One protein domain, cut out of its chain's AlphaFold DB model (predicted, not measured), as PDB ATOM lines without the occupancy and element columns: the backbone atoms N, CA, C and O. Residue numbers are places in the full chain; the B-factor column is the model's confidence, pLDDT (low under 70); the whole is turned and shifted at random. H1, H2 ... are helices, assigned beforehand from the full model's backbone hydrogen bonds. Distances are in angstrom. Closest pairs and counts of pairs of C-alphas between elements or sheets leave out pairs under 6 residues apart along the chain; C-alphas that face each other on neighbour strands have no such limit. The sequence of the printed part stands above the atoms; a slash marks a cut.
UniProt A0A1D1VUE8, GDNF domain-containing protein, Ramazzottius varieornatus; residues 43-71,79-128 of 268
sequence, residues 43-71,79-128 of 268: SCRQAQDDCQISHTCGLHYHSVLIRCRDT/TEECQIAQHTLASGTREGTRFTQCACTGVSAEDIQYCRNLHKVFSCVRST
ATOM      1  N   SER A  43      38.157 115.702  39.858       77.44
ATOM      2  CA  SER A  43      37.340 116.632  40.630       77.44
ATOM      3  C   SER A  43      36.287 115.838  41.409       77.44
ATOM      4  O   SER A  43      35.796 114.816  40.930       77.44
ATOM      5  N   CYS A  44      35.901 116.302  42.597       83.62
ATOM      6  CA  CYS A  44      34.849 115.637  43.375       83.62
ATOM      7  C   CYS A  44      33.556 115.424  42.582       83.62
ATOM      8  O   CYS A  44      32.855 114.440  42.793       83.62
ATOM      9  N   ARG A  45      33.270 116.325  41.636       84.56
ATOM     10  CA  ARG A  45      32.154 116.197  40.702       84.56
ATOM     11  C   ARG A  45      32.325 114.996  39.772       84.56
ATOM     12  O   ARG A  45      31.422 114.184  39.675       84.56
ATOM     13  N   GLN A  46      33.497 114.832  39.171       86.62
ATOM     14  CA  GLN A  46      33.774 113.673  38.326       86.62
ATOM     15  C   GLN A  46      33.729 112.360  39.118       86.62
ATOM     16  O   GLN A  46      33.118 111.396  38.675       86.62
ATOM     17  N   ALA A  47      34.311 112.329  40.321       87.56
ATOM     18  CA  ALA A  47      34.254 111.146  41.181       87.56
ATOM     19  C   ALA A  47      32.810 110.789  41.585       87.56
ATOM     20  O   ALA A  47      32.467 109.614  41.723       87.56
ATOM     21  N   GLN A  48      31.955 111.800  41.752       89.31
ATOM     22  CA  GLN A  48      30.531 111.608  41.984       89.31
ATOM     23  C   GLN A  48      29.832 111.016  40.765       89.31
ATOM     24  O   GLN A  48      29.083 110.055  40.924       89.31
ATOM     25  N   ASP A  49      30.069 111.574  39.579       90.56
ATOM     26  CA  ASP A  49      29.455 111.107  38.336       90.56
ATOM     27  C   ASP A  49      29.839 109.644  38.068       90.56
ATOM     28  O   ASP A  49      28.967 108.803  37.842       90.56
ATOM     29  N   ASP A  50      31.124 109.307  38.220       91.25
ATOM     30  CA  ASP A  50      31.632 107.937  38.103       91.25
ATOM     31  C   ASP A  50      30.937 106.985  39.093       91.25
ATOM     32  O   ASP A  50      30.540 105.869  38.739       91.25
ATOM     33  N   CYS A  51      30.744 107.428  40.340       91.31
ATOM     34  CA  CYS A  51      30.025 106.653  41.344       91.31
ATOM     35  C   CYS A  51      28.544 106.474  40.985       91.31
ATOM     36  O   CYS A  51      28.016 105.372  41.098       91.31
ATOM     37  N   GLN A  52      27.859 107.522  40.528       92.38
ATOM     38  CA  GLN A  52      26.435 107.446  40.196       92.38
ATOM     39  C   GLN A  52      26.159 106.559  38.978       92.38
ATOM     40  O   GLN A  52      25.135 105.878  38.945       92.38
ATOM     41  N   ILE A  53      27.066 106.543  37.996       94.06
ATOM     42  CA  ILE A  53      26.967 105.679  36.811       94.06
ATOM     43  C   ILE A  53      27.211 104.208  37.185       94.06
ATOM     44  O   ILE A  53      26.581 103.307  36.625       94.06
ATOM     45  N   SER A  54      28.109 103.946  38.138       92.19
ATOM     46  CA  SER A  54      28.354 102.599  38.655       92.19
ATOM     47  C   SER A  54      27.134 102.078  39.416       92.19
ATOM     48  O   SER A  54      26.719 102.657  40.414       92.19
ATOM     49  N   HIS A  55      26.577 100.938  38.993       89.62
ATOM     50  CA  HIS A  55      25.366 100.368  39.599       89.62
ATOM     51  C   HIS A  55      25.490 100.181  41.123       89.62
ATOM     52  O   HIS A  55      24.603 100.566  41.884       89.62
ATOM     53  N   THR A  56      26.607  99.613  41.586       87.75
ATOM     54  CA  THR A  56      26.826  99.334  43.013       87.75
ATOM     55  C   THR A  56      27.102 100.613  43.803       87.75
ATOM     56  O   THR A  56      26.529 100.810  44.873       87.75
ATOM     57  N   CYS A  57      27.933 101.514  43.267       91.25
ATOM     58  CA  CYS A  57      28.249 102.766  43.954       91.25
ATOM     59  C   CYS A  57      27.034 103.699  44.004       91.25
ATOM     60  O   CYS A  57      26.720 104.238  45.062       91.25
ATOM     61  N   GLY A  58      26.281 103.803  42.907       92.56
ATOM     62  CA  GLY A  58      25.045 104.570  42.816       92.56
ATOM     63  C   GLY A  58      23.989 104.106  43.818       92.56
ATOM     64  O   GLY A  58      23.332 104.939  44.443       92.56
ATOM     65  N   LEU A  59      23.874 102.794  44.062       91.81
ATOM     66  CA  LEU A  59      22.986 102.255  45.095       91.81
ATOM     67  C   LEU A  59      23.412 102.694  46.505       91.81
ATOM     68  O   LEU A  59      22.576 103.134  47.299       91.81
ATOM     69  N   HIS A  60      24.705 102.604  46.825       91.25
ATOM     70  CA  HIS A  60      25.226 103.065  48.114       91.25
ATOM     71  C   HIS A  60      25.072 104.578  48.279       91.25
ATOM     72  O   HIS A  60      24.645 105.042  49.335       91.25
ATOM     73  N   TYR A  61      25.323 105.340  47.216       91.00
ATOM     74  CA  TYR A  61      25.141 106.784  47.185       91.00
ATOM     75  C   TYR A  61      23.682 107.161  47.462       91.00
ATOM     76  O   TYR A  61      23.398 108.003  48.313       91.00
ATOM     77  N   HIS A  62      22.738 106.475  46.819       91.44
ATOM     78  CA  HIS A  62      21.313 106.680  47.055       91.44
ATOM     79  C   HIS A  62      20.893 106.315  48.489       91.44
ATOM     80  O   HIS A  62      20.109 107.039  49.104       91.44
ATOM     81  N   SER A  63      21.455 105.241  49.056       89.62
ATOM     82  CA  SER A  63      21.235 104.857  50.458       89.62
ATOM     83  C   SER A  63      21.625 105.981  51.423       89.62
ATOM     84  O   SER A  63      20.883 106.264  52.364       89.62
ATOM     85  N   VAL A  64      22.739 106.678  51.159       87.38
ATOM     86  CA  VAL A  64      23.150 107.849  51.949       87.38
ATOM     87  C   VAL A  64      22.126 108.973  51.849       87.38
ATOM     88  O   VAL A  64      21.713 109.507  52.875       87.38
ATOM     89  N   LEU A  65      21.668 109.306  50.640       86.94
ATOM     90  CA  LEU A  65      20.682 110.374  50.445       86.94
ATOM     91  C   LEU A  65      19.365 110.115  51.190       86.94
ATOM     92  O   LEU A  65      18.749 111.058  51.682       86.94
ATOM     93  N   ILE A  66      18.935 108.854  51.282       87.00
ATOM     94  CA  ILE A  66      17.730 108.477  52.028       87.00
ATOM     95  C   ILE A  66      17.984 108.553  53.535       87.00
ATOM     96  O   ILE A  66      17.218 109.186  54.258       87.00
ATOM     97  N   ARG A  67      19.052 107.909  54.018       84.69
ATOM     98  CA  ARG A  67      19.286 107.683  55.455       84.69
ATOM     99  C   ARG A  67      19.843 108.903  56.186       84.69
ATOM    100  O   ARG A  67      19.677 109.010  57.396       84.69
ATOM    101  N   CYS A  68      20.462 109.831  55.460       80.19
ATOM    102  CA  CYS A  68      21.026 111.075  55.991       80.19
ATOM    103  C   CYS A  68      20.146 112.308  55.727       80.19
ATOM    104  O   CYS A  68      20.597 113.442  55.890       80.19
ATOM    105  N   ARG A  69      18.894 112.119  55.293       75.31
ATOM    106  CA  ARG A  69      17.980 113.222  54.964       75.31
ATOM    107  C   ARG A  69      17.633 114.093  56.179       75.31
ATOM    108  O   ARG A  69      17.531 115.310  56.047       75.31
ATOM    109  N   ASP A  70      17.500 113.482  57.355       63.84
ATOM    110  CA  ASP A  70      16.988 114.150  58.562       63.84
ATOM    111  C   ASP A  70      18.091 114.762  59.447       63.84
ATOM    112  O   ASP A  70      17.819 115.566  60.338       63.84
ATOM    113  N   THR A  71      19.362 114.463  59.161       58.41
ATOM    114  CA  THR A  71      20.531 114.947  59.920       58.41
ATOM    115  C   THR A  71      20.933 116.392  59.586       58.41
ATOM    116  O   THR A  71      21.916 116.903  60.108       58.41
ATOM    117  N   THR A  79      22.410 109.964  62.712       77.94
ATOM    118  CA  THR A  79      21.770 108.677  63.007       77.94
ATOM    119  C   THR A  79      22.734 107.533  62.693       77.94
ATOM    120  O   THR A  79      23.534 107.618  61.759       77.94
ATOM    121  N   GLU A  80      22.650 106.444  63.457       77.25
ATOM    122  CA  GLU A  80      23.441 105.232  63.207       77.25
ATOM    123  C   GLU A  80      23.244 104.732  61.766       77.25
ATOM    124  O   GLU A  80      24.200 104.390  61.074       77.25
ATOM    125  N   GLU A  81      22.015 104.808  61.250       80.31
ATOM    126  CA  GLU A  81      21.702 104.439  59.870       80.31
ATOM    127  C   GLU A  81      22.403 105.315  58.825       80.31
ATOM    128  O   GLU A  81      22.845 104.804  57.795       80.31
ATOM    129  N   CYS A  82      22.517 106.624  59.071       83.25
ATOM    130  CA  CYS A  82      23.247 107.530  58.188       83.25
ATOM    131  C   CYS A  82      24.748 107.213  58.193       83.25
ATOM    132  O   CYS A  82      25.373 107.162  57.132       83.25
ATOM    133  N   GLN A  83      25.315 106.923  59.367       78.62
ATOM    134  CA  GLN A  83      26.720 106.526  59.493       78.62
ATOM    135  C   GLN A  83      27.004 105.226  58.740       78.62
ATOM    136  O   GLN A  83      27.949 105.170  57.955       78.62
ATOM    137  N   ILE A  84      26.150 104.209  58.902       79.94
ATOM    138  CA  ILE A  84      26.256 102.939  58.169       79.94
ATOM    139  C   ILE A  84      26.166 103.180  56.659       79.94
ATOM    140  O   ILE A  84      26.928 102.596  55.887       79.94
ATOM    141  N   ALA A  85      25.266 104.056  56.210       86.44
ATOM    142  CA  ALA A  85      25.122 104.368  54.792       86.44
ATOM    143  C   ALA A  85      26.379 105.036  54.219       86.44
ATOM    144  O   ALA A  85      26.875 104.614  53.174       86.44
ATOM    145  N   GLN A  86      26.900 106.058  54.907       84.31
ATOM    146  CA  GLN A  86      28.109 106.780  54.499       84.31
ATOM    147  C   GLN A  86      29.321 105.855  54.488       84.31
ATOM    148  O   GLN A  86      30.114 105.889  53.549       84.31
ATOM    149  N   HIS A  87      29.413 104.981  55.487       74.06
ATOM    150  CA  HIS A  87      30.411 103.931  55.545       74.06
ATOM    151  C   HIS A  87      30.332 103.004  54.326       74.06
ATOM    152  O   HIS A  87      31.313 102.852  53.603       74.06
ATOM    153  N   THR A  88      29.150 102.444  54.061       83.38
ATOM    154  CA  THR A  88      28.940 101.517  52.941       83.38
ATOM    155  C   THR A  88      29.325 102.156  51.606       83.38
ATOM    156  O   THR A  88      29.887 101.495  50.739       83.38
ATOM    157  N   LEU A  89      29.073 103.456  51.441       86.75
ATOM    158  CA  LEU A  89      29.530 104.203  50.274       86.75
ATOM    159  C   LEU A  89      31.060 104.344  50.232       86.75
ATOM    160  O   LEU A  89      31.652 104.142  49.178       86.75
ATOM    161  N   ALA A  90      31.705 104.676  51.350       82.94
ATOM    162  CA  ALA A  90      33.147 104.911  51.405       82.94
ATOM    163  C   ALA A  90      33.989 103.636  51.203       82.94
ATOM    164  O   ALA A  90      35.048 103.705  50.581       82.94
ATOM    165  N   SER A  91      33.538 102.489  51.717       77.00
ATOM    166  CA  SER A  91      34.293 101.223  51.699       77.00
ATOM    167  C   SER A  91      33.751 100.179  50.719       77.00
ATOM    168  O   SER A  91      34.473  99.251  50.358       77.00
ATOM    169  N   GLY A  92      32.505 100.317  50.258       74.31
ATOM    170  CA  GLY A  92      31.840  99.303  49.437       74.31
ATOM    171  C   GLY A  92      32.336  99.224  47.993       74.31
ATOM    172  O   GLY A  92      32.287  98.151  47.392       74.31
ATOM    173  N   THR A  93      32.828 100.328  47.420       82.44
ATOM    174  CA  THR A  93      33.357 100.348  46.047       82.44
ATOM    175  C   THR A  93      34.528 101.310  45.883       82.44
ATOM    176  O   THR A  93      34.665 102.298  46.605       82.44
ATOM    177  N   ARG A  94      35.359 101.062  44.863       82.06
ATOM    178  CA  ARG A  94      36.504 101.918  44.520       82.06
ATOM    179  C   ARG A  94      36.072 103.331  44.125       82.06
ATOM    180  O   ARG A  94      36.755 104.295  44.466       82.06
ATOM    181  N   GLU A  95      34.965 103.461  43.402       86.56
ATOM    182  CA  GLU A  95      34.382 104.752  43.026       86.56
ATOM    183  C   GLU A  95      33.868 105.494  44.263       86.56
ATOM    184  O   GLU A  95      34.076 106.697  44.383       86.56
ATOM    185  N   GLY A  96      33.278 104.774  45.221       84.25
ATOM    186  CA  GLY A  96      32.750 105.338  46.459       84.25
ATOM    187  C   GLY A  96      33.852 105.835  47.391       84.25
ATOM    188  O   GLY A  96      33.766 106.945  47.922       84.25
ATOM    189  N   THR A  97      34.960 105.095  47.495       79.75
ATOM    190  CA  THR A  97      36.178 105.570  48.173       79.75
ATOM    191  C   THR A  97      36.728 106.831  47.505       79.75
ATOM    192  O   THR A  97      37.024 107.813  48.179       79.75
ATOM    193  N   ARG A  98      36.830 106.848  46.170       82.44
ATOM    194  CA  ARG A  98      37.305 108.030  45.426       82.44
ATOM    195  C   ARG A  98      36.402 109.239  45.622       82.44
ATOM    196  O   ARG A  98      36.907 110.338  45.803       82.44
ATOM    197  N   PHE A  99      35.091 109.033  45.598       84.94
ATOM    198  CA  PHE A  99      34.097 110.073  45.824       84.94
ATOM    199  C   PHE A  99      34.172 110.644  47.245       84.94
ATOM    200  O   PHE A  99      34.100 111.853  47.422       84.94
ATOM    201  N   THR A 100      34.366 109.801  48.260       80.69
ATOM    202  CA  THR A 100      34.422 110.239  49.667       80.69
ATOM    203  C   THR A 100      35.762 110.865  50.067       80.69
ATOM    204  O   THR A 100      35.805 111.680  50.987       80.69
ATOM    205  N   GLN A 101      36.851 110.522  49.373       79.31
ATOM    206  CA  GLN A 101      38.208 111.022  49.634       79.31
ATOM    207  C   GLN A 101      38.670 112.106  48.650       79.31
ATOM    208  O   GLN A 101      39.830 112.523  48.690       79.31
ATOM    209  N   CYS A 102      37.807 112.549  47.737       79.06
ATOM    210  CA  CYS A 102      38.184 113.545  46.746       79.06
ATOM    211  C   CYS A 102      38.586 114.868  47.425       79.06
ATOM    212  O   CYS A 102      38.024 115.289  48.439       79.06
ATOM    213  N   ALA A 103      39.602 115.534  46.878       78.19
ATOM    214  CA  ALA A 103      40.061 116.805  47.414       78.19
ATOM    215  C   ALA A 103      39.199 117.950  46.864       78.19
ATOM    216  O   ALA A 103      38.982 118.049  45.655       78.19
ATOM    217  N   CYS A 104      38.776 118.879  47.730       77.38
ATOM    218  CA  CYS A 104      38.136 120.135  47.317       77.38
ATOM    219  C   CYS A 104      39.153 121.130  46.721       77.38
ATOM    220  O   CYS A 104      39.219 122.291  47.125       77.38
ATOM    221  N   THR A 105      39.972 120.670  45.779       68.75
ATOM    222  CA  THR A 105      40.954 121.461  45.037       68.75
ATOM    223  C   THR A 105      40.397 121.699  43.638       68.75
ATOM    224  O   THR A 105      40.602 120.898  42.731       68.75
ATOM    225  N   GLY A 106      39.602 122.758  43.492       62.94
ATOM    226  CA  GLY A 106      38.984 123.146  42.223       62.94
ATOM    227  C   GLY A 106      39.738 124.280  41.528       62.94
ATOM    228  O   GLY A 106      40.476 125.028  42.166       62.94
ATOM    229  N   VAL A 107      39.512 124.421  40.219       63.59
ATOM    230  CA  VAL A 107      39.991 125.563  39.414       63.59
ATOM    231  C   VAL A 107      39.081 126.787  39.612       63.59
ATOM    232  O   VAL A 107      39.531 127.924  39.494       63.59
ATOM    233  N   SER A 108      37.809 126.557  39.962       72.06
ATOM    234  CA  SER A 108      36.800 127.588  40.217       72.06
ATOM    235  C   SER A 108      36.382 127.627  41.695       72.06
ATOM    236  O   SER A 108      36.365 126.609  42.393       72.06
ATOM    237  N   ALA A 109      36.001 128.811  42.186       78.00
ATOM    238  CA  ALA A 109      35.465 128.972  43.542       78.00
ATOM    239  C   ALA A 109      34.142 128.204  43.751       78.00
ATOM    240  O   ALA A 109      33.837 127.773  44.865       78.00
ATOM    241  N   GLU A 110      33.383 128.007  42.674       77.50
ATOM    242  CA  GLU A 110      32.103 127.299  42.655       77.50
ATOM    243  C   GLU A 110      32.286 125.797  42.890       77.50
ATOM    244  O   GLU A 110      31.573 125.223  43.712       77.50
ATOM    245  N   ASP A 111      33.293 125.173  42.271       71.38
ATOM    246  CA  ASP A 111      33.602 123.751  42.474       71.38
ATOM    247  C   ASP A 111      34.081 123.467  43.897       71.38
ATOM    248  O   ASP A 111      33.689 122.473  44.514       71.38
ATOM    249  N   ILE A 112      34.892 124.370  44.454       79.06
ATOM    250  CA  ILE A 112      35.347 124.275  45.845       79.06
ATOM    251  C   ILE A 112      34.142 124.377  46.785       79.06
ATOM    252  O   ILE A 112      34.033 123.611  47.744       79.06
ATOM    253  N   GLN A 113      33.215 125.301  46.521       81.31
ATOM    254  CA  GLN A 113      32.027 125.464  47.352       81.31
ATOM    255  C   GLN A 113      31.058 124.285  47.223       81.31
ATOM    256  O   GLN A 113      30.540 123.818  48.239       81.31
ATOM    257  N   TYR A 114      30.855 123.775  46.008       81.50
ATOM    258  CA  TYR A 114      30.086 122.564  45.744       81.50
ATOM    259  C   TYR A 114      30.653 121.380  46.526       81.50
ATOM    260  O   TYR A 114      29.930 120.756  47.295       81.50
ATOM    261  N   CYS A 115      31.960 121.141  46.409       81.25
ATOM    262  CA  CYS A 115      32.655 120.091  47.141       81.25
ATOM    263  C   CYS A 115      32.498 120.244  48.656       81.25
ATOM    264  O   CYS A 115      32.139 119.294  49.343       81.25
ATOM    265  N   ARG A 116      32.683 121.452  49.201       80.06
ATOM    266  CA  ARG A 116      32.505 121.689  50.642       80.06
ATOM    267  C   ARG A 116      31.079 121.407  51.105       80.06
ATOM    268  O   ARG A 116      30.893 120.822  52.165       80.06
ATOM    269  N   ASN A 117      30.078 121.820  50.333       77.31
ATOM    270  CA  ASN A 117      28.676 121.560  50.658       77.31
ATOM    271  C   ASN A 117      28.343 120.072  50.567       77.31
ATOM    272  O   ASN A 117      27.661 119.548  51.441       77.31
ATOM    273  N   LEU A 118      28.871 119.394  49.553       75.88
ATOM    274  CA  LEU A 118      28.774 117.954  49.398       75.88
ATOM    275  C   LEU A 118      29.368 117.263  50.635       75.88
ATOM    276  O   LEU A 118      28.648 116.571  51.344       75.88
ATOM    277  N   HIS A 119      30.622 117.551  50.988       74.06
ATOM    278  CA  HIS A 119      31.276 116.980  52.168       74.06
ATOM    279  C   HIS A 119      30.537 117.279  53.475       74.06
ATOM    280  O   HIS A 119      30.580 116.435  54.353       74.06
ATOM    281  N   LYS A 120      29.821 118.404  53.616       70.88
ATOM    282  CA  LYS A 120      28.968 118.659  54.798       70.88
ATOM    283  C   LYS A 120      27.803 117.677  54.923       70.88
ATOM    284  O   LYS A 120      27.448 117.288  56.027       70.88
ATOM    285  N   VAL A 121      27.217 117.254  53.803       68.19
ATOM    286  CA  VAL A 121      26.183 116.203  53.801       68.19
ATOM    287  C   VAL A 121      26.794 114.856  54.208       68.19
ATOM    288  O   VAL A 121      26.149 114.063  54.890       68.19
ATOM    289  N   PHE A 122      28.062 114.626  53.851       67.81
ATOM    290  CA  PHE A 122      28.806 113.398  54.153       67.81
ATOM    291  C   PHE A 122      29.662 113.461  55.441       67.81
ATOM    292  O   PHE A 122      30.255 112.458  55.823       67.81
ATOM    293  N   SER A 123      29.719 114.592  56.160       63.31
ATOM    294  CA  SER A 123      30.590 114.801  57.340       63.31
ATOM    295  C   SER A 123      29.961 114.338  58.652       63.31
ATOM    296  O   SER A 123      30.363 114.743  59.737       63.31
ATOM    297  N   CYS A 124      28.929 113.518  58.537       62.88
ATOM    298  CA  CYS A 124      28.150 112.960  59.632       62.88
ATOM    299  C   CYS A 124      28.925 111.817  60.332       62.88
ATOM    300  O   CYS A 124      28.677 111.459  61.486       62.88
ATOM    301  N   VAL A 125      29.956 111.328  59.641       53.28
ATOM    302  CA  VAL A 125      31.194 110.798  60.194       53.28
ATOM    303  C   VAL A 125      31.631 111.624  61.400       53.28
ATOM    304  O   VAL A 125      32.137 112.739  61.271       53.28
ATOM    305  N   ARG A 126      31.453 111.069  62.598       41.31
ATOM    306  CA  ARG A 126      32.002 111.625  63.828       41.31
ATOM    307  C   ARG A 126      33.487 111.891  63.577       41.31
ATOM    308  O   ARG A 126      34.290 110.966  63.512       41.31
ATOM    309  N   SER A 127      33.841 113.170  63.479       39.91
ATOM    310  CA  SER A 127      35.162 113.667  63.829       39.91
ATOM    311  C   SER A 127      35.344 113.369  65.318       39.91
ATOM    312  O   SER A 127      35.306 114.247  66.178       39.91
ATOM    313  N   THR A 128      35.513 112.094  65.673       37.81
ATOM    314  CA  THR A 128      36.457 111.815  66.733       37.81
ATOM    315  C   THR A 128      37.736 112.359  66.152       37.81
ATOM    316  O   THR A 128      38.258 111.842  65.169       37.81
TER     317      THR A 128
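AT A GLANCE: This is residues 43 to 71 and 79 to 128 of the 268 residues of the protein "GDNF domain-containing protein" of Ramazzottius varieornatus (UniProt A0A1D1VUE8). Two helical corners, H1 with H2 and H3 with H4, are laid one over the other as a V whose arms are each two helices thick: H2 beside H3 in one arm, H1 beside H4 in the other. H5, the longest helix, lies across the open side of the V and is only loosely joined to it. The printed part has 79 residues with five named helices, in the order H1 to H5, and no named strand; the class is all helix. The whole is compact, with a radius of gyration of the C-alphas of 12.0 A, and spans 35 by 27 by 21 A.

IN THESE COORDINATES: Find C-alpha 44 at (34.849, 115.637, 43.375); there H1 begins, residues 44 to 53, 14.3 A long. After Ser 54, H2 runs over residues 55 to 67, 18.5 A. Across the cut, look for C-alpha 80 at (23.441, 105.232, 63.207), where H3 begins, residues 80 to 92, 17.2 A. After Thr 93 comes H4, residues 94 to 100. H5, residues 109 to 122, runs 20.0 A and ends at C-alpha 122 at (28.806, 113.398, 54.153).

HOW THE PARTS SIT: Begin at Gln 52 and Gly 58, the closest C-alphas of H1 and H2, 4.1 A apart; these helices touch only at the corner, about perpendicular, but only just, at 71 degrees. H2 and H3 touch at a shallow tilt of 18 degrees, opposite ways, closest at the C-alphas of Arg 67 and Cys 82, 4.8 A. H3 touches H4 with residues 89 to 91 alone, at a steep tilt of 49 degrees; the closest C-alphas, of Ala 90 and Thr 97, are 4.5 A apart. H4 touches H1 at a steep tilt of 42 degrees, opposite ways, closest at the C-alphas of Phe 99 and Ala 47, 4.8 A. H5 only just touches H1, with 3 pairs of C-alphas within 8 A and residues 111 to 115 alone; the closest are Cys 44 and Cys 115, 6.2 A. H5 is close to but not clearly touching H3, with the C-alphas of Gln 86 and Phe 122 6.7 A apart. H1 and H3 are apart. In each of the five helices, every O i to N i+4 pair is within hydrogen-bond range.

THE WHOLE: The two C-alphas farthest apart, of Glu 80 and Val 107, are 35.4 A apart. Residues 72 to 78 are not printed; C-alphas 71 and 79 stand 7.1 A apart across this cut. Of the links printed whole, H1 to H2 and H3 to H4 are tight, and H4 to H5, with 8 residues, is short. The model's mean pLDDT over the printed part is 78.9; it is under 70 at residues 70 to 71, 105 to 107 and 121 to 128.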